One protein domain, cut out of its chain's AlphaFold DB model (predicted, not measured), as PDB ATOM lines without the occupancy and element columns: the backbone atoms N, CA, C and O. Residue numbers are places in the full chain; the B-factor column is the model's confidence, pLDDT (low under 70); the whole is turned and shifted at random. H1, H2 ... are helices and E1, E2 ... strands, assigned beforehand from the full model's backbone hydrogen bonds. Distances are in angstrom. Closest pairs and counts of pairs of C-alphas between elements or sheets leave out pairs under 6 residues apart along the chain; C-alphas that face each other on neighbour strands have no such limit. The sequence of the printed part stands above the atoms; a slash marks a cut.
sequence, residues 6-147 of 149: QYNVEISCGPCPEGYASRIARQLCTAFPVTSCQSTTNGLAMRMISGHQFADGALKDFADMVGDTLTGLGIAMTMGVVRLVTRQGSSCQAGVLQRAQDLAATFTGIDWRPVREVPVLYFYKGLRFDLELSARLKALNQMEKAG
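What this domain is: This is residues 6 to 147 of the 149 residues of an uncharacterized protein of Chloroflexi bacterium (UniProt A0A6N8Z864). One twisted, six-strand sheet makes the core, with H1 and H2 over one face and H3 over the other; H4 runs outward from the end of E6 as an arm, and residues 140 to 147 stick out. The printed part has 142 residues, with four named helices and six named strands along the chain as E1 H1 E2 E3 H2 E4 H3 E5 E6 H4. The sheet's order is E2 E3 E1 E4 E5 E6, all antiparallel, and the class is mixed, helices and strands. The whole is compact, with a radius of gyration of the C-alphas of 15.5 A, yet elongated, spanning 55 by 33 by 24 A.

How they stand to each other: Read the sheet from edge to edge: E2, residues 34 to 40, E3, residues 43 to 50, E1, residues 6 to 13, E4, residues 77 to 85, E5, residues 117 to 124, and E6, residues 127 to 130. Within hydrogen-bond range look for N 38 and O 45, 2.8 A, in the hairpin of E2 and E3; N 9 and O 46, 2.8 A, between E1 and E3; N 10 and O 81, 3.0 A, between E1 and E4; N 82 and O 121, 2.8 A, between E4 and E5; and N 129 and O 122, 2.7 A, in the hairpin of E5 and E6. E5 bends by 64 degrees at residue 120. H1, residues 20 to 28, lies over E2 at a height over the sheet of 8.2 A; its closest C-alphas are Ala 21 and Gln 38, 5.5 A. On the same face, H2, residues 56 to 72, lies over E4, E5 and only just E1, where 3 of its C-alphas fall, at a height of 9.8 A. H1 and H2 touch, H2 with residues 65 to 70 alone; the closest C-alphas are Ile 24 and Thr 69, 6.8 A. E1, H1, E2 and E3, H2, E4 are split strand-helix-strand units, two strands running the same way with another between them, both with right-handed crossovers. On the opposite face H3, residues 91 to 106, lies over E5. It touches H4, residues 131 to 145, closest at the C-alphas of Val 96 and Ala 135, 5.0 A. H4 only grazes the sheet, with residues 131 to 135. Every O i to N i+4 pair is within range in H1, H2 and H4, and 11 of 12 in H3.

Where its parts are: Find C-alpha 6 at (44.155, -84.078, 25.620), where E1 begins, 22.6 A long. H2 runs 24.3 A from C-alpha 56 at (36.053, -77.111, 35.771), H3 23.4 A, and H4 21.0 A to C-alpha 145 at (41.572, -50.738, 35.837).

The domain as a whole: The C-alphas of Glu 18 and Gly 147, the two farthest apart, are 56.8 A apart. The printed part has no cut and no long link. Confidence is under 70 at residues 87 to 116, 126, 135, 137 and 147.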
ATOM      1  N   GLN A   6      43.232 -83.290  24.811       91.50
ATOM      2  CA  GLN A   6      44.155 -84.078  25.620       91.50
ATOM      3  C   GLN A   6      44.510 -83.318  26.892       91.50
ATOM      4  O   GLN A   6      44.806 -82.126  26.842       91.50
ATOM      5  N   TYR A   7      44.549 -84.042  28.005       91.31
ATOM      6  CA  TYR A   7      45.082 -83.560  29.267       91.31
ATOM      7  C   TYR A   7      46.244 -84.436  29.720       91.31
ATOM      8  O   TYR A   7      46.151 -85.666  29.688       91.31
ATOM      9  N   ASN A   8      47.316 -83.795  30.170       91.00
ATOM     10  CA  ASN A   8      48.429 -84.435  30.854       91.00
ATOM     11  C   ASN A   8      48.328 -84.099  32.342       91.00
ATOM     12  O   ASN A   8      48.160 -82.939  32.716       91.00
ATOM     13  N   VAL A   9      48.401 -85.117  33.186       90.62
ATOM     14  CA  VAL A   9      48.290 -84.983  34.635       90.62
ATOM     15  C   VAL A   9      49.582 -85.472  35.256       90.62
ATOM     16  O   VAL A   9      50.016 -86.587  34.982       90.62
ATOM     17  N   GLU A  10      50.169 -84.658  36.118       90.25
ATOM     18  CA  GLU A  10      51.339 -85.033  36.904       90.25
ATOM     19  C   GLU A  10      50.996 -84.936  38.378       90.25
ATOM     20  O   GLU A  10      50.403 -83.954  38.824       90.25
ATOM     21  N   ILE A  11      51.365 -85.962  39.133       88.88
ATOM     22  CA  ILE A  11      51.125 -86.046  40.566       88.88
ATOM     23  C   ILE A  11      52.448 -86.349  41.237       88.88
ATOM     24  O   ILE A  11      53.108 -87.334  40.905       88.88
ATOM     25  N   SER A  12      52.797 -85.532  42.222       88.12
ATOM     26  CA  SER A  12      53.856 -85.849  43.164       88.12
ATOM     27  C   SER A  12      53.248 -86.480  44.404       88.12
ATOM     28  O   SER A  12      52.425 -85.877  45.102       88.12
ATOM     29  N   CYS A  13      53.671 -87.698  44.692       86.00
ATOM     30  CA  CYS A  13      53.204 -88.469  45.831       86.00
ATOM     31  C   CYS A  13      54.352 -89.304  46.399       86.00
ATOM     32  O   CYS A  13      55.446 -89.340  45.832       86.00
ATOM     33  N   GLY A  14      54.103 -89.973  47.526       80.94
ATOM     34  CA  GLY A  14      55.022 -90.990  48.037       80.94
ATOM     35  C   GLY A  14      55.355 -92.061  46.980       80.94
ATOM     36  O   GLY A  14      54.626 -92.197  45.987       80.94
ATOM     37  N   PRO A  15      56.448 -92.824  47.174       77.19
ATOM     38  CA  PRO A  15      56.881 -93.836  46.218       77.19
ATOM     39  C   PRO A  15      55.740 -94.810  45.923       77.19
ATOM     40  O   PRO A  15      55.186 -95.432  46.827       77.19
ATOM     41  N   CYS A  16      55.385 -94.920  44.645       77.62
ATOM     42  CA  CYS A  16      54.372 -95.854  44.177       77.62
ATOM     43  C   CYS A  16      55.029 -97.215  43.915       77.62
ATOM     44  O   CYS A  16      55.899 -97.288  43.042       77.62
ATOM     45  N   PRO A  17      54.628 -98.293  44.617       78.62
ATOM     46  CA  PRO A  17      55.128 -99.630  44.329       78.62
ATOM     47  C   PRO A  17      54.818-100.058  42.891       78.62
ATOM     48  O   PRO A  17      53.880 -99.566  42.252       78.62
ATOM     49  N   GLU A  18      55.588-101.017  42.386       79.06
ATOM     50  CA  GLU A  18      55.350-101.586  41.064       79.06
ATOM     51  C   GLU A  18      53.913-102.137  40.951       79.06
ATOM     52  O   GLU A  18      53.359-102.711  41.891       79.06
ATOM     53  N   GLY A  19      53.261-101.892  39.812       78.94
ATOM     54  CA  GLY A  19      51.872-102.298  39.563       78.94
ATOM     55  C   GLY A  19      50.789-101.356  40.112       78.94
ATOM     56  O   GLY A  19      49.632-101.476  39.697       78.94
ATOM     57  N   TYR A  20      51.123-100.375  40.961       85.25
ATOM     58  CA  TYR A  20      50.127 -99.427  41.485       85.25
ATOM     59  C   TYR A  20      49.605 -98.477  40.404       85.25
ATOM     60  O   TYR A  20      48.402 -98.241  40.362       85.25
ATOM     61  N   ALA A  21      50.446 -98.013  39.473       86.25
ATOM     62  CA  ALA A  21      49.995 -97.173  38.356       86.25
ATOM     63  C   ALA A  21      48.878 -97.842  37.534       86.25
ATOM     64  O   ALA A  21      47.860 -97.219  37.237       86.25
ATOM     65  N   SER A  22      49.010 -99.138  37.238       85.75
ATOM     66  CA  SER A  22      47.985 -99.904  36.517       85.75
ATOM     67  C   SER A  22      46.692-100.059  37.322       85.75
ATOM     68  O   SER A  22      45.600-100.048  36.749       85.75
ATOM     69  N   ARG A  23      46.795-100.202  38.649       87.94
ATOM     70  CA  ARG A  23      45.634-100.285  39.548       87.94
ATOM     71  C   ARG A  23      44.901 -98.945  39.642       87.94
ATOM     72  O   ARG A  23      43.683 -98.926  39.501       87.94
ATOM     73  N   ILE A  24      45.649 -97.855  39.808       89.38
ATOM     74  CA  ILE A  24      45.135 -96.482  39.868       89.38
ATOM     75  C   ILE A  24      44.466 -96.118  38.544       89.38
ATOM     76  O   ILE A  24      43.315 -95.694  38.550       89.38
ATOM     77  N   ALA A  25      45.118 -96.381  37.403       87.44
ATOM     78  CA  ALA A  25      44.498 -96.214  36.089       87.44
ATOM     79  C   ALA A  25      43.163 -96.944  36.000       87.44
ATOM     80  O   ALA A  25      42.166 -96.340  35.639       87.44
ATOM     81  N   ARG A  26      43.126 -98.229  36.366       88.31
ATOM     82  CA  ARG A  26      41.905 -99.034  36.267       88.31
ATOM     83  C   ARG A  26      40.756 -98.455  37.091       88.31
ATOM     84  O   ARG A  26      39.622 -98.512  36.634       88.31
ATOM     85  N   GLN A  27      41.048 -97.914  38.272       88.94
ATOM     86  CA  GLN A  27      40.051 -97.265  39.122       88.94
ATOM     87  C   GLN A  27      39.591 -95.928  38.534       88.94
ATOM     88  O   GLN A  27      38.396 -95.690  38.447       88.94
ATOM     89  N   LEU A  28      40.505 -95.087  38.053       90.19
ATOM     90  CA  LEU A  28      40.145 -93.791  37.468       90.19
ATOM     91  C   LEU A  28      39.413 -93.930  36.123       90.19
ATOM     92  O   LEU A  28      38.521 -93.138  35.819       90.19
ATOM     93  N   CYS A  29      39.735 -94.967  35.340       90.88
ATOM     94  CA  CYS A  29      39.102 -95.263  34.053       90.88
ATOM     95  C   CYS A  29      37.594 -95.535  34.151       90.88
ATOM     96  O   CYS A  29      36.914 -95.493  33.127       90.88
ATOM     97  N   THR A  30      37.052 -95.835  35.339       88.56
ATOM     98  CA  THR A  30      35.606 -96.064  35.493       88.56
ATOM     99  C   THR A  30      34.792 -94.775  35.410       88.56
ATOM    100  O   THR A  30      33.591 -94.843  35.174       88.56
ATOM    101  N   ALA A  31      35.425 -93.615  35.613       88.75
ATOM    102  CA  ALA A  31      34.759 -92.313  35.621       88.75
ATOM    103  C   ALA A  31      35.368 -91.310  34.631       88.75
ATOM    104  O   ALA A  31      34.654 -90.458  34.109       88.75
ATOM    105  N   PHE A  32      36.666 -91.421  34.337       92.06
ATOM    106  CA  PHE A  32      37.383 -90.511  33.446       92.06
ATOM    107  C   PHE A  32      38.095 -91.273  32.326       92.06
ATOM    108  O   PHE A  32      38.563 -92.388  32.545       92.06
ATOM    109  N   PRO A  33      38.244 -90.693  31.120       91.75
ATOM    110  CA  PRO A  33      38.882 -91.351  29.984       91.75
ATOM    111  C   PRO A  33      40.415 -91.303  30.099       91.75
ATOM    112  O   PRO A  33      41.111 -90.690  29.284       91.75
ATOM    113  N   VAL A  34      40.948 -91.936  31.145       92.38
ATOM    114  CA  VAL A  34      42.385 -92.110  31.356       92.38
ATOM    115  C   VAL A  34      42.899 -93.133  30.342       92.38
ATOM    116  O   VAL A  34      42.517 -94.299  30.348       92.38
ATOM    117  N   THR A  35      43.775 -92.700  29.440       90.12
ATOM    118  CA  THR A  35      44.329 -93.549  28.373       90.12
ATOM    119  C   THR A  35      45.680 -94.154  28.736       90.12
ATOM    120  O   THR A  35      46.102 -95.136  28.134       90.12
ATOM    121  N   SER A  36      46.390 -93.557  29.694       90.31
ATOM    122  CA  SER A  36      47.650 -94.091  30.217       90.31
ATOM    123  C   SER A  36      47.923 -93.571  31.625       90.31
ATOM    124  O   SER A  36      47.636 -92.411  31.911       90.31
ATOM    125  N   CYS A  37      48.547 -94.399  32.459       90.19
ATOM    126  CA  CYS A  37      49.119 -94.026  33.752       90.19
ATOM    127  C   CYS A  37      50.472 -94.714  33.895       90.19
ATOM    128  O   CYS A  37      50.600 -95.895  33.569       90.19
ATOM    129  N   GLN A  38      51.475 -93.980  34.355       89.50
ATOM    130  CA  GLN A  38      52.832 -94.472  34.542       89.50
ATOM    131  C   GLN A  38      53.365 -93.981  35.884       89.50
ATOM    132  O   GLN A  38      53.165 -92.820  36.244       89.50
ATOM    133  N   SER A  39      54.063 -94.858  36.603       87.19
ATOM    134  CA  SER A  39      54.874 -94.443  37.745       87.19
ATOM    135  C   SER A  39      56.108 -93.704  37.242       87.19
ATOM    136  O   SER A  39      56.766 -94.142  36.299       87.19
ATOM    137  N   THR A  40      56.431 -92.594  37.887       83.38
ATOM    138  CA  THR A  40      57.680 -91.856  37.694       83.38
ATOM    139  C   THR A  40      58.500 -91.928  38.977       83.38
ATOM    140  O   THR A  40      57.999 -92.341  40.023       83.38
ATOM    141  N   THR A  41      59.756 -91.483  38.930       76.62
ATOM    142  CA  THR A  41      60.624 -91.420  40.118       76.62
ATOM    143  C   THR A  41      60.000 -90.618  41.267       76.62
ATOM    144  O   THR A  41      60.266 -90.910  42.428       76.62
ATOM    145  N   ASN A  42      59.141 -89.640  40.950       77.69
ATOM    146  CA  ASN A  42      58.582 -88.690  41.914       77.69
ATOM    147  C   ASN A  42      57.053 -88.805  42.080       77.69
ATOM    148  O   ASN A  42      56.451 -87.937  42.714       77.69
ATOM    149  N   GLY A  43      56.413 -89.833  41.511       87.06
ATOM    150  CA  GLY A  43      54.972 -90.052  41.644       87.06
ATOM    151  C   GLY A  43      54.334 -90.694  40.416       87.06
ATOM    152  O   GLY A  43      54.725 -91.789  40.013       87.06
ATOM    153  N   LEU A  44      53.328 -90.036  39.833       89.44
ATOM    154  CA  LEU A  44      52.523 -90.568  38.729       89.44
ATOM    155  C   LEU A  44      52.376 -89.554  37.594       89.44
ATOM    156  O   LEU A  44      52.185 -88.361  37.823       89.44
ATOM    157  N   ALA A  45      52.393 -90.058  36.364       90.00
ATOM    158  CA  ALA A  45      52.033 -89.315  35.166       90.00
ATOM    159  C   ALA A  45      50.855 -90.008  34.476       90.00
ATOM    160  O   ALA A  45      50.879 -91.218  34.244       90.00
ATOM    161  N   MET A  46      49.815 -89.249  34.140       92.44
ATOM    162  CA  MET A  46      48.618 -89.755  33.474       92.44
ATOM    163  C   MET A  46      48.266 -88.932  32.245       92.44
ATOM    164  O   MET A  46      48.561 -87.743  32.150       92.44
ATOM    165  N   ARG A  47      47.586 -89.583  31.303       92.44
ATOM    166  CA  ARG A  47      47.014 -88.942  30.121       92.44
ATOM    167  C   ARG A  47      45.523 -89.209  30.076       92.44
ATOM    168  O   ARG A  47      45.112 -90.360  30.224       92.44
ATOM    169  N   MET A  48      44.747 -88.166  29.816       93.38
ATOM    170  CA  MET A  48      43.321 -88.260  29.515       93.38
ATOM    171  C   MET A  48      43.061 -87.737  28.108       93.38
ATOM    172  O   MET A  48      43.624 -86.713  27.718       93.38
ATOM    173  N   ILE A  49      42.208 -88.422  27.351       91.50
ATOM    174  CA  ILE A  49      41.810 -88.000  26.003       91.50
ATOM    175  C   ILE A  49      40.287 -88.006  25.925       91.50
ATOM    176  O   ILE A  49      39.656 -89.020  26.197       91.50
ATOM    177  N   SER A  50      39.700 -86.876  25.538       89.75
ATOM    178  CA  SER A  50      38.253 -86.699  25.411       89.75
ATOM    179  C   SER A  50      37.886 -86.085  24.059       89.75
ATOM    180  O   SER A  50      38.683 -85.383  23.437       89.75
ATOM    181  N   GLY A  51      36.655 -86.336  23.607       88.38
ATOM    182  CA  GLY A  51      36.063 -85.664  22.444       88.38
ATOM    183  C   GLY A  51      35.551 -84.247  22.739       88.38
ATOM    184  O   GLY A  51      35.032 -83.586  21.844       88.38
ATOM    185  N   HIS A  52      35.643 -83.795  23.994       86.19
ATOM    186  CA  HIS A  52      35.209 -82.475  24.451       86.19
ATOM    187  C   HIS A  52      36.085 -81.980  25.610       86.19
ATOM    188  O   HIS A  52      36.734 -82.767  26.299       86.19
ATOM    189  N   GLN A  53      36.104 -80.663  25.826       85.75
ATOM    190  CA  GLN A  53      36.784 -80.063  26.974       85.75
ATOM    191  C   GLN A  53      35.997 -80.377  28.252       85.75
ATOM    192  O   GLN A  53      34.774 -80.244  28.274       85.75
ATOM    193  N   PHE A  54      36.689 -80.801  29.309       86.00
ATOM    194  CA  PHE A  54      36.065 -80.981  30.616       86.00
ATOM    195  C   PHE A  54      35.661 -79.636  31.210       86.00
ATOM    196  O   PHE A  54      36.396 -78.656  31.095       86.00
ATOM    197  N   ALA A  55      34.507 -79.616  31.875       86.19
ATOM    198  CA  ALA A  55      34.128 -78.506  32.733       86.19
ATOM    199  C   ALA A  55      35.021 -78.471  33.986       86.19
ATOM    200  O   ALA A  55      35.471 -79.521  34.453       86.19
ATOM    201  N   ASP A  56      35.207 -77.290  34.579       79.94
ATOM    202  CA  ASP A  56      36.053 -77.111  35.771       79.94
ATOM    203  C   ASP A  56      35.626 -78.014  36.937       79.94
ATOM    204  O   ASP A  56      36.467 -78.541  37.661       79.94
ATOM    205  N   GLY A  57      34.313 -78.233  37.097       84.50
ATOM    206  CA  GLY A  57      33.761 -79.169  38.081       84.50
ATOM    207  C   GLY A  57      34.251 -80.602  37.868       84.50
ATOM    208  O   GLY A  57      34.750 -81.216  38.800       84.50
ATOM    209  N   ALA A  58      34.246 -81.087  36.624       89.25
ATOM    210  CA  ALA A  58      34.715 -82.433  36.304       89.25
ATOM    211  C   ALA A  58      36.227 -82.598  36.547       89.25
ATOM    212  O   ALA A  58      36.674 -83.655  36.981       89.25
ATOM    213  N   LEU A  59      37.029 -81.553  36.308       89.19
ATOM    214  CA  LEU A  59      38.458 -81.574  36.639       89.19
ATOM    215  C   LEU A  59      38.704 -81.593  38.155       89.19
ATOM    216  O   LEU A  59      39.661 -82.221  38.607       89.19
ATOM    217  N   LYS A  60      37.844 -80.930  38.939       88.00
ATOM    218  CA  LYS A  60      37.871 -80.991  40.409       88.00
ATOM    219  C   LYS A  60      37.489 -82.386  40.896       88.00
ATOM    220  O   LYS A  60      38.257 -82.966  41.650       88.00
ATOM    221  N   ASP A  61      36.404 -82.956  40.383       90.88
ATOM    222  CA  ASP A  61      35.977 -84.321  40.714       90.88
ATOM    223  C   ASP A  61      37.059 -85.358  40.364       90.88
ATOM    224  O   ASP A  61      37.294 -86.308  41.110       90.88
ATOM    225  N   PHE A  62      37.779 -85.151  39.255       91.12
ATOM    226  CA  PHE A  62      38.932 -85.975  38.895       91.12
ATOM    227  C   PHE A  62      40.053 -85.885  39.937       91.12
ATOM    228  O   PHE A  62      40.582 -86.915  40.356       91.12
ATOM    229  N   ALA A  63      40.421 -84.674  40.366       89.06
ATOM    230  CA  ALA A  63      41.454 -84.485  41.383       89.06
ATOM    231  C   ALA A  63      41.067 -85.136  42.725       89.06
ATOM    232  O   ALA A  63      41.935 -85.664  43.423       89.06
ATOM    233  N   ASP A  64      39.777 -85.151  43.050       89.44
ATOM    234  CA  ASP A  64      39.240 -85.736  44.285       89.44
ATOM    235  C   ASP A  64      39.337 -87.243  44.229       89.44
ATOM    236  O   ASP A  64      39.918 -87.864  45.114       89.44
ATOM    237  N   MET A  65      38.896 -87.819  43.114       91.50
ATOM    238  CA  MET A  65      38.993 -89.249  42.877       91.50
ATOM    239  C   MET A  65      40.444 -89.738  42.878       91.50
ATOM    240  O   MET A  65      40.734 -90.816  43.395       91.50
ATOM    241  N   VAL A  66      41.371 -88.949  42.330       90.44
ATOM    242  CA  VAL A  66      42.810 -89.213  42.417       90.44
ATOM    243  C   VAL A  66      43.277 -89.213  43.873       90.44
ATOM    244  O   VAL A  66      43.956 -90.153  44.288       90.44
ATOM    245  N   GLY A  67      42.915 -88.183  44.643       89.19
ATOM    246  CA  GLY A  67      43.257 -88.070  46.059       89.19
ATOM    247  C   GLY A  67      42.739 -89.258  46.866       89.19
ATOM    248  O   GLY A  67      43.526 -89.936  47.522       89.19
ATOM    249  N   ASP A  68      41.453 -89.573  46.730       90.25
ATOM    250  CA  ASP A  68      40.789 -90.684  47.413       90.25
ATOM    251  C   ASP A  68      41.403 -92.034  47.035       90.25
ATOM    252  O   ASP A  68      41.636 -92.886  47.895       90.25
ATOM    253  N   THR A  69      41.730 -92.219  45.753       90.94
ATOM    254  CA  THR A  69      42.391 -93.434  45.265       90.94
ATOM    255  C   THR A  69      43.769 -93.603  45.903       90.94
ATOM    256  O   THR A  69      44.103 -94.688  46.377       90.94
ATOM    257  N   LEU A  70      44.573 -92.537  45.955       89.69
ATOM    258  CA  LEU A  70      45.900 -92.571  46.573       89.69
ATOM    259  C   LEU A  70      45.814 -92.784  48.087       89.69
ATOM    260  O   LEU A  70      46.523 -93.637  48.623       89.69
ATOM    261  N   THR A  71      44.905 -92.087  48.770       88.94
ATOM    262  CA  THR A  71      44.664 -92.252  50.209       88.94
ATOM    263  C   THR A  71      44.191 -93.663  50.548       88.94
ATOM    264  O   THR A  71      44.718 -94.264  51.483       88.94
ATOM    265  N   GLY A  72      43.284 -94.245  49.758       88.75
ATOM    266  CA  GLY A  72      42.841 -95.634  49.916       88.75
ATOM    267  C   GLY A  72      43.959 -96.666  49.715       88.75
ATOM    268  O   GLY A  72      43.857 -97.796  50.191       88.75
ATOM    269  N   LEU A  73      45.044 -96.276  49.043       87.69
ATOM    270  CA  LEU A  73      46.258 -97.070  48.857       87.69
ATOM    271  C   LEU A  73      47.363 -96.742  49.879       87.69
ATOM    272  O   LEU A  73      48.454 -97.299  49.785       87.69
ATOM    273  N   GLY A  74      47.100 -95.858  50.847       87.25
ATOM    274  CA  GLY A  74      48.079 -95.424  51.848       87.25
ATOM    275  C   GLY A  74      49.175 -94.507  51.294       87.25
ATOM    276  O   GLY A  74      50.216 -94.339  51.929       87.25
ATOM    277  N   ILE A  75      48.970 -93.917  50.115       87.81
ATOM    278  CA  ILE A  75      49.935 -93.043  49.449       87.81
ATOM    279  C   ILE A  75      49.534 -91.590  49.688       87.81
ATOM    280  O   ILE A  75      48.470 -91.135  49.273       87.81
ATOM    281  N   ALA A  76      50.417 -90.833  50.335       83.88
ATOM    282  CA  ALA A  76      50.212 -89.404  50.517       83.88
ATOM    283  C   ALA A  76      50.471 -88.660  49.200       83.88
ATOM    284  O   ALA A  76      51.571 -88.716  48.640       83.88
ATOM    285  N   MET A  77      49.456 -87.942  48.724       85.88
ATOM    286  CA  MET A  77      49.584 -86.995  47.625       85.88
ATOM    287  C   MET A  77      50.109 -85.661  48.156       85.88
ATOM    288  O   MET A  77      49.502 -85.045  49.031       85.88
ATOM    289  N   THR A  78      51.227 -85.192  47.608       85.38
ATOM    290  CA  THR A  78      51.828 -83.911  47.997       85.38
ATOM    291  C   THR A  78      51.285 -82.790  47.124       85.38
ATOM    292  O   THR A  78      50.872 -81.741  47.629       85.38
ATOM    293  N   MET A  79      51.267 -83.020  45.812       86.75
ATOM    294  CA  MET A  79      50.774 -82.066  44.827       86.75
ATOM    295  C   MET A  79      50.404 -82.741  43.516       86.75
ATOM    296  O   MET A  79      50.766 -83.889  43.271       86.75
ATOM    297  N   GLY A  80      49.761 -81.987  42.641       87.88
ATOM    298  CA  GLY A  80      49.675 -82.337  41.241       87.88
ATOM    299  C   GLY A  80      49.055 -81.236  40.407       87.88
ATOM    300  O   GLY A  80      48.629 -80.188  40.896       87.88
ATOM    301  N   VAL A  81      49.083 -81.463  39.108       88.06
ATOM    302  CA  VAL A  81      48.713 -80.485  38.100       88.06
ATOM    303  C   VAL A  81      48.029 -81.196  36.950       88.06
ATOM    304  O   VAL A  81      48.470 -82.249  36.492       88.06
ATOM    305  N   VAL A  82      46.944 -80.599  36.475       89.75
ATOM    306  CA  VAL A  82      46.270 -80.986  35.242       89.75
ATOM    307  C   VAL A  82      46.595 -79.932  34.201       89.75
ATOM    308  O   VAL A  82      46.311 -78.747  34.393       89.75
ATOM    309  N   ARG A  83      47.176 -80.360  33.085       87.88
ATOM    310  CA  ARG A  83      47.489 -79.502  31.949       87.88
ATOM    311  C   ARG A  83      46.660 -79.896  30.742       87.88
ATOM    312  O   ARG A  83      46.645 -81.055  30.350       87.88
ATOM    313  N   LEU A  84      45.997 -78.921  30.139       87.19
ATOM    314  CA  LEU A  84      45.346 -79.043  28.846       87.19
ATOM    315  C   LEU A  84      46.398 -78.899  27.741       87.19
ATOM    316  O   LEU A  84      47.088 -77.884  27.662       87.19
ATOM    317  N   VAL A  85      46.505 -79.887  26.860       85.06
ATOM    318  CA  VAL A  85      47.383 -79.826  25.689       85.06
ATOM    319  C   VAL A  85      46.672 -79.052  24.584       85.06
ATOM    320  O   VAL A  85      45.663 -79.505  24.038       85.06
ATOM    321  N   THR A  86      47.188 -77.875  24.241       73.12
ATOM    322  CA  THR A  86      46.595 -76.993  23.233       73.12
ATOM    323  C   THR A  86      47.362 -77.081  21.914       73.12
ATOM    324  O   THR A  86      48.582 -77.246  21.869       73.12
ATOM    325  N   ARG A  87      46.637 -76.979  20.792       57.25
ATOM    326  CA  ARG A  87      47.250 -76.926  19.451       57.25
ATOM    327  C   ARG A  87      47.660 -75.510  19.031       57.25
ATOM    328  O   ARG A  87      48.417 -75.379  18.074       57.25
ATOM    329  N   GLN A  88      47.176 -74.469  19.712       53.00
ATOM    330  CA  GLN A  88      47.432 -73.066  19.370       53.00
ATOM    331  C   GLN A  88      47.534 -72.191  20.625       53.00
ATOM    332  O   GLN A  88      46.725 -72.332  21.544       53.00
ATOM    333  N   GLY A  89      48.519 -71.286  20.611       50.84
ATOM    334  CA  GLY A  89      48.752 -70.253  21.618       50.84
ATOM    335  C   GLY A  89      47.668 -69.177  21.561       50.84
ATOM    336  O   GLY A  89      47.634 -68.417  20.600       50.84
ATOM    337  N   SER A  90      46.788 -69.100  22.559       54.31
ATOM    338  CA  SER A  90      45.837 -67.981  22.700       54.31
ATOM    339  C   SER A  90      46.253 -67.054  23.842       54.31
ATOM    340  O   SER A  90      46.902 -67.480  24.794       54.31
ATOM    341  N   SER A  91      45.882 -65.773  23.773       54.09
ATOM    342  CA  SER A  91      46.222 -64.758  24.788       54.09
ATOM    343  C   SER A  91      45.740 -65.122  26.200       54.09
ATOM    344  O   SER A  91      46.418 -64.823  27.181       54.09
ATOM    345  N   CYS A  92      44.621 -65.847  26.312       53.28
ATOM    346  CA  CYS A  92      44.129 -66.388  27.580       53.28
ATOM    347  C   CYS A  92      45.136 -67.369  28.217       53.28
ATOM    348  O   CYS A  92      45.338 -67.358  29.430       53.28
ATOM    349  N   GLN A  93      45.858 -68.142  27.402       63.06
ATOM    350  CA  GLN A  93      46.850 -69.114  27.872       63.06
ATOM    351  C   GLN A  93      48.090 -68.445  28.460       63.06
ATOM    352  O   GLN A  93      48.669 -68.981  29.399       63.06
ATOM    353  N   ALA A  94      48.473 -67.261  27.970       61.50
ATOM    354  CA  ALA A  94      49.562 -66.489  28.564       61.50
ATOM    355  C   ALA A  94      49.213 -66.044  29.997       61.50
ATOM    356  O   ALA A  94      50.049 -66.132  30.894       61.50
ATOM    357  N   GLY A  95      47.958 -65.640  30.238       61.78
ATOM    358  CA  GLY A  95      47.474 -65.286  31.576       61.78
ATOM    359  C   GLY A  95      47.433 -66.480  32.535       61.78
ATOM    360  O   GLY A  95      47.842 -66.354  33.692       61.78
ATOM    361  N   VAL A  96      46.992 -67.642  32.046       64.00
ATOM    362  CA  VAL A  96      46.982 -68.902  32.810       64.00
ATOM    363  C   VAL A  96      48.400 -69.359  33.140       64.00
ATOM    364  O   VAL A  96      48.689 -69.672  34.294       64.00
ATOM    365  N   LEU A  97      49.311 -69.319  32.166       64.31
ATOM    366  CA  LEU A  97      50.710 -69.679  32.370       64.31
ATOM    367  C   LEU A  97      51.401 -68.733  33.361       64.31
ATOM    368  O   LEU A  97      52.137 -69.202  34.221       64.31
ATOM    369  N   GLN A  98      51.115 -67.428  33.310       66.62
ATOM    370  CA  GLN A  98      51.640 -66.474  34.289       66.62
ATOM    371  C   GLN A  98      51.142 -66.791  35.704       66.62
ATOM    372  O   GLN A  98      51.932 -66.809  36.637       66.62
ATOM    373  N   ARG A  99      49.847 -67.085  35.887       69.12
ATOM    374  CA  ARG A  99      49.303 -67.479  37.203       69.12
ATOM    375  C   ARG A  99      49.924 -68.763  37.724       69.12
ATOM    376  O   ARG A  99      50.226 -68.871  38.908       69.12
ATOM    377  N   ALA A 100      50.106 -69.718  36.830       64.00
ATOM    378  CA  ALA A 100      50.756 -70.970  37.126       64.00
ATOM    379  C   ALA A 100      52.220 -70.772  37.538       64.00
ATOM    380  O   ALA A 100      52.644 -71.374  38.512       64.00
ATOM    381  N   GLN A 101      52.956 -69.873  36.878       65.75
ATOM    382  CA  GLN A 101      54.314 -69.471  37.260       65.75
ATOM    383  C   GLN A 101      54.356 -68.703  38.591       65.75
ATOM    384  O   GLN A 101      55.235 -68.958  39.409       65.75
ATOM    385  N   ASP A 102      53.397 -67.809  38.846       67.44
ATOM    386  CA  ASP A 102      53.278 -67.098  40.127       67.44
ATOM    387  C   ASP A 102      53.061 -68.113  41.279       67.44
ATOM    388  O   ASP A 102      53.681 -68.026  42.344       67.44
ATOM    389  N   LEU A 103      52.223 -69.133  41.049       64.00
ATOM    390  CA  LEU A 103      52.006 -70.236  41.989       64.00
ATOM    391  C   LEU A 103      53.211 -71.179  42.067       64.00
ATOM    392  O   LEU A 103      53.558 -71.592  43.162       64.00
ATOM    393  N   ALA A 104      53.898 -71.462  40.962       59.06
ATOM    394  CA  ALA A 104      55.132 -72.248  40.914       59.06
ATOM    395  C   ALA A 104      56.250 -71.669  41.778       59.06
ATOM    396  O   ALA A 104      56.957 -72.395  42.473       59.06
ATOM    397  N   ALA A 105      56.417 -70.346  41.706       59.38
ATOM    398  CA  ALA A 105      57.389 -69.615  42.503       59.38
ATOM    399  C   ALA A 105      57.065 -69.712  44.001       59.38
ATOM    400  O   ALA A 105      57.964 -69.647  44.835       59.38
ATOM    401  N   THR A 106      55.784 -69.904  44.332       58.16
ATOM    402  CA  THR A 106      55.285 -70.044  45.704       58.16
ATOM    403  C   THR A 106      55.304 -71.504  46.183       58.16
ATOM    404  O   THR A 106      55.584 -71.772  47.350       58.16
ATOM    405  N   PHE A 107      55.040 -72.460  45.291       53.09
ATOM    406  CA  PHE A 107      54.906 -73.885  45.572       53.09
ATOM    407  C   PHE A 107      55.876 -74.676  44.680       53.09
ATOM    408  O   PHE A 107      55.613 -74.957  43.511       53.09
ATOM    409  N   THR A 108      57.041 -75.001  45.239       54.75
ATOM    410  CA  THR A 108      58.170 -75.630  44.539       54.75
ATOM    411  C   THR A 108      57.858 -77.055  44.057       54.75
ATOM    412  O   THR A 108      57.213 -77.822  44.767       54.75
ATOM    413  N   GLY A 109      58.372 -77.438  42.876       53.38
ATOM    414  CA  GLY A 109      58.474 -78.850  42.456       53.38
ATOM    415  C   GLY A 109      57.899 -79.231  41.087       53.38
ATOM    416  O   GLY A 109      58.068 -80.375  40.679       53.38
ATOM    417  N   ILE A 110      57.256 -78.308  40.364       56.25
ATOM    418  CA  ILE A 110      56.657 -78.586  39.048       56.25
ATOM    419  C   ILE A 110      57.449 -77.897  37.935       56.25
ATOM    420  O   ILE A 110      57.752 -76.708  38.040       56.25
ATOM    421  N   ASP A 111      57.766 -78.628  36.862       58.22
ATOM    422  CA  ASP A 111      58.276 -78.033  35.625       58.22
ATOM    423  C   ASP A 111      57.097 -77.479  34.807       58.22
ATOM    424  O   ASP A 111      56.181 -78.199  34.403       58.22
ATOM    425  N   TRP A 112      57.078 -76.163  34.601       61.81
ATOM    426  CA  TRP A 112      55.991 -75.447  33.915       61.81
ATOM    427  C   TRP A 112      56.261 -75.249  32.422       61.81
ATOM    428  O   TRP A 112      55.631 -74.411  31.778       61.81
ATOM    429  N   ARG A 113      57.225 -75.984  31.862       52.78
ATOM    430  CA  ARG A 113      57.624 -75.895  30.455       52.78
ATOM    431  C   ARG A 113      57.076 -77.126  29.728       52.78
ATOM    432  O   ARG A 113      57.623 -78.208  29.904       52.78
ATOM    433  N   PRO A 114      56.010 -76.988  28.914       56.66
ATOM    434  CA  PRO A 114      56.107 -76.262  27.643       56.66
ATOM    435  C   PRO A 114      54.900 -75.362  27.286       56.66
ATOM    436  O   PRO A 114      53.783 -75.548  27.748       56.66
ATOM    437  N   VAL A 115      55.107 -74.452  26.319       55.75
ATOM    438  CA  VAL A 115      54.115 -73.502  25.741       55.75
ATOM    439  C   VAL A 115      52.844 -74.175  25.184       55.75
ATOM    440  O   VAL A 115      51.837 -73.513  24.953       55.75
ATOM    441  N   ARG A 116      52.880 -75.493  24.952       65.44
ATOM    442  CA  ARG A 116      51.758 -76.283  24.411       65.44
ATOM    443  C   ARG A 116      50.889 -76.932  25.485       65.44
ATOM    444  O   ARG A 116      49.905 -77.582  25.143       65.44
ATOM    445  N   GLU A 117      51.248 -76.780  26.754       73.12
ATOM    446  CA  GLU A 117      50.488 -77.327  27.868       73.12
ATOM    447  C   GLU A 117      50.077 -76.201  28.804       73.12
ATOM    448  O   GLU A 117      50.901 -75.498  29.384       73.12
ATOM    449  N   VAL A 118      48.771 -76.021  28.927       78.88
ATOM    450  CA  VAL A 118      48.178 -74.951  29.711       78.88
ATOM    451  C   VAL A 118      47.704 -75.565  31.014       78.88
ATOM    452  O   VAL A 118      46.793 -76.394  30.994       78.88
ATOM    453  N   PRO A 119      48.314 -75.222  32.150       79.00
ATOM    454  CA  PRO A 119      47.887 -75.764  33.426       79.00
ATOM    455  C   PRO A 119      46.523 -75.184  33.798       79.00
ATOM    456  O   PRO A 119      46.379 -73.979  33.955       79.00
ATOM    457  N   VAL A 120      45.516 -76.039  33.923       85.06
ATOM    458  CA  VAL A 120      44.125 -75.630  34.183       85.06
ATOM    459  C   VAL A 120      43.739 -75.822  35.645       85.06
ATOM    460  O   VAL A 120      42.964 -75.042  36.193       85.06
ATOM    461  N   LEU A 121      44.347 -76.803  36.314       86.25
ATOM    462  CA  LEU A 121      44.115 -77.088  37.724       86.25
ATOM    463  C   LEU A 121      45.437 -77.436  38.402       86.25
ATOM    464  O   LEU A 121      46.212 -78.240  37.884       86.25
ATOM    465  N   TYR A 122      45.671 -76.858  39.573       84.38
ATOM    466  CA  TYR A 122      46.778 -77.211  40.454       84.38
ATOM    467  C   TYR A 122      46.232 -77.602  41.822       84.38
ATOM    468  O   TYR A 122      45.293 -76.981  42.316       84.38
ATOM    469  N   PHE A 123      46.804 -78.618  42.454       84.50
ATOM    470  CA  PHE A 123      46.435 -79.019  43.805       84.50
ATOM    471  C   PHE A 123      47.671 -79.263  44.663       84.50
ATOM    472  O   PHE A 123      48.668 -79.819  44.206       84.50
ATOM    473  N   TYR A 124      47.603 -78.833  45.921       82.62
ATOM    474  CA  TYR A 124      48.700 -78.889  46.884       82.62
ATOM    475  C   TYR A 124      48.146 -79.124  48.286       82.62
ATOM    476  O   TYR A 124      47.383 -78.301  48.785       82.62
ATOM    477  N   LYS A 125      48.531 -80.234  48.932       74.81
ATOM    478  CA  LYS A 125      48.130 -80.566  50.318       74.81
ATOM    479  C   LYS A 125      46.631 -80.349  50.616       74.81
ATOM    480  O   LYS A 125      46.271 -79.755  51.627       74.81
ATOM    481  N   GLY A 126      45.757 -80.792  49.711       69.00
ATOM    482  CA  GLY A 126      44.299 -80.664  49.849       69.00
ATOM    483  C   GLY A 126      43.706 -79.324  49.391       69.00
ATOM    484  O   GLY A 126      42.492 -79.218  49.255       69.00
ATOM    485  N   LEU A 127      44.532 -78.322  49.081       77.31
ATOM    486  CA  LEU A 127      44.093 -77.085  48.433       77.31
ATOM    487  C   LEU A 127      44.032 -77.268  46.918       77.31
ATOM    488  O   LEU A 127      44.879 -77.951  46.340       77.31
ATOM    489  N   ARG A 128      43.057 -76.622  46.273       81.50
ATOM    490  CA  ARG A 128      42.858 -76.645  44.817       81.50
ATOM    491  C   ARG A 128      42.847 -75.225  44.280       81.50
ATOM    492  O   ARG A 128      42.132 -74.364  44.783       81.50
ATOM    493  N   PHE A 129      43.623 -75.010  43.234       79.44
ATOM    494  CA  PHE A 129      43.790 -73.738  42.563       79.44
ATOM    495  C   PHE A 129      43.302 -73.886  41.129       79.44
ATOM    496  O   PHE A 129      43.924 -74.555  40.304       79.44
ATOM    497  N   ASP A 130      42.163 -73.258  40.861       81.25
ATOM    498  CA  ASP A 130      41.585 -73.140  39.531       81.25
ATOM    499  C   ASP A 130      42.339 -72.047  38.761       81.25
ATOM    500  O   ASP A 130      42.190 -70.845  39.021       81.25
ATOM    501  N   LEU A 131      43.246 -72.476  37.888       77.19
ATOM    502  CA  LEU A 131      44.183 -71.575  37.220       77.19
ATOM    503  C   LEU A 131      43.513 -70.831  36.071       77.19
ATOM    504  O   LEU A 131      43.827 -69.662  35.830       77.19
ATOM    505  N   GLU A 132      42.561 -71.482  35.406       73.25
ATOM    506  CA  GLU A 132      41.787 -70.883  34.327       73.25
ATOM    507  C   GLU A 132      40.881 -69.767  34.858       73.25
ATOM    508  O   GLU A 132      40.939 -68.634  34.366       73.25
ATOM    509  N   LEU A 133      40.130 -70.032  35.931       70.88
ATOM    510  CA  LEU A 133      39.301 -69.017  36.576       70.88
ATOM    511  C   LEU A 133      40.145 -67.860  37.134       70.88
ATOM    512  O   LEU A 133      39.819 -66.689  36.925       70.88
ATOM    513  N   SER A 134      41.268 -68.164  37.792       72.69
ATOM    514  CA  SER A 134      42.181 -67.154  38.349       72.69
ATOM    515  C   SER A 134      42.786 -66.232  37.280       72.69
ATOM    516  O   SER A 134      42.987 -65.031  37.512       72.69
ATOM    517  N   ALA A 135      43.069 -66.767  36.089       69.62
ATOM    518  CA  ALA A 135      43.551 -65.982  34.959       69.62
ATOM    519  C   ALA A 135      42.457 -65.085  34.374       69.62
ATOM    520  O   ALA A 135      42.705 -63.898  34.149       69.62
ATOM    521  N   ARG A 136      41.239 -65.614  34.191       70.38
ATOM    522  CA  ARG A 136      40.081 -64.842  33.709       70.38
ATOM    523  C   ARG A 136      39.755 -63.675  34.643       70.38
ATOM    524  O   ARG A 136      39.607 -62.550  34.175       70.38
ATOM    525  N   LEU A 137      39.751 -63.905  35.958       69.12
ATOM    526  CA  LEU A 137      39.546 -62.849  36.958       69.12
ATOM    527  C   LEU A 137      40.639 -61.770  36.913       69.12
ATOM    528  O   LEU A 137      40.349 -60.585  37.052       69.12
ATOM    529  N   LYS A 138      41.905 -62.153  36.690       72.31
ATOM    530  CA  LYS A 138      43.005 -61.183  36.540       72.31
ATOM    531  C   LYS A 138      42.805 -60.307  35.305       72.31
ATOM    532  O   LYS A 138      42.998 -59.099  35.398       72.31
ATOM    533  N   ALA A 139      42.435 -60.917  34.179       70.38
ATOM    534  CA  ALA A 139      42.192 -60.205  32.932       70.38
ATOM    535  C   ALA A 139      41.036 -59.206  33.083       70.38
ATOM    536  O   ALA A 139      41.205 -58.039  32.744       70.38
ATOM    537  N   LEU A 140      39.919 -59.624  33.690       72.62
ATOM    538  CA  LEU A 140      38.786 -58.741  33.988       72.62
ATOM    539  C   LEU A 140      39.202 -57.554  34.870       72.62
ATOM    540  O   LEU A 140      38.991 -56.409  34.487       72.62
ATOM    541  N   ASN A 141      39.907 -57.810  35.978       71.69
ATOM    542  CA  ASN A 141      40.405 -56.749  36.861       71.69
ATOM    543  C   ASN A 141      41.372 -55.777  36.158       71.69
ATOM    544  O   ASN A 141      41.467 -54.610  36.532       71.69
ATOM    545  N   GLN A 142      42.149 -56.246  35.179       74.62
ATOM    546  CA  GLN A 142      43.032 -55.384  34.391       74.62
ATOM    547  C   GLN A 142      42.246 -54.525  33.396       74.62
ATOM    548  O   GLN A 142      42.594 -53.360  33.220       74.62
ATOM    549  N   MET A 143      41.181 -55.063  32.794       70.12
ATOM    550  CA  MET A 143      40.288 -54.316  31.898       70.12
ATOM    551  C   MET A 143      39.492 -53.244  32.653       70.12
ATOM    552  O   MET A 143      39.409 -52.113  32.178       70.12
ATOM    553  N   GLU A 144      38.998 -53.552  33.856       70.38
ATOM    554  CA  GLU A 144      38.355 -52.564  34.736       70.38
ATOM    555  C   GLU A 144      39.314 -51.427  35.109       70.38
ATOM    556  O   GLU A 144      38.978 -50.251  34.973       70.38
ATOM    557  N   LYS A 145      40.550 -51.751  35.509       72.38
ATOM    558  CA  LYS A 145      41.572 -50.738  35.837       72.38
ATOM    559  C   LYS A 145      42.020 -49.903  34.638       72.38
ATOM    560  O   LYS A 145      42.515 -48.798  34.833       72.38
ATOM    561  N   ALA A 146      41.872 -50.427  33.423       71.69
ATOM    562  CA  ALA A 146      42.181 -49.722  32.183       71.69
ATOM    563  C   ALA A 146      41.026 -48.833  31.684       71.69
ATOM    564  O   ALA A 146      41.190 -48.167  30.666       71.69
ATOM    565  N   GLY A 147      39.878 -48.809  32.378       58.84
ATOM    566  CA  GLY A 147      38.716 -48.003  31.989       58.84
ATOM    567  C   GLY A 147      38.049 -48.471  30.692       58.84
ATOM    568  O   GLY A 147      37.497 -47.655  29.965       58.84
TER     569      GLY A 147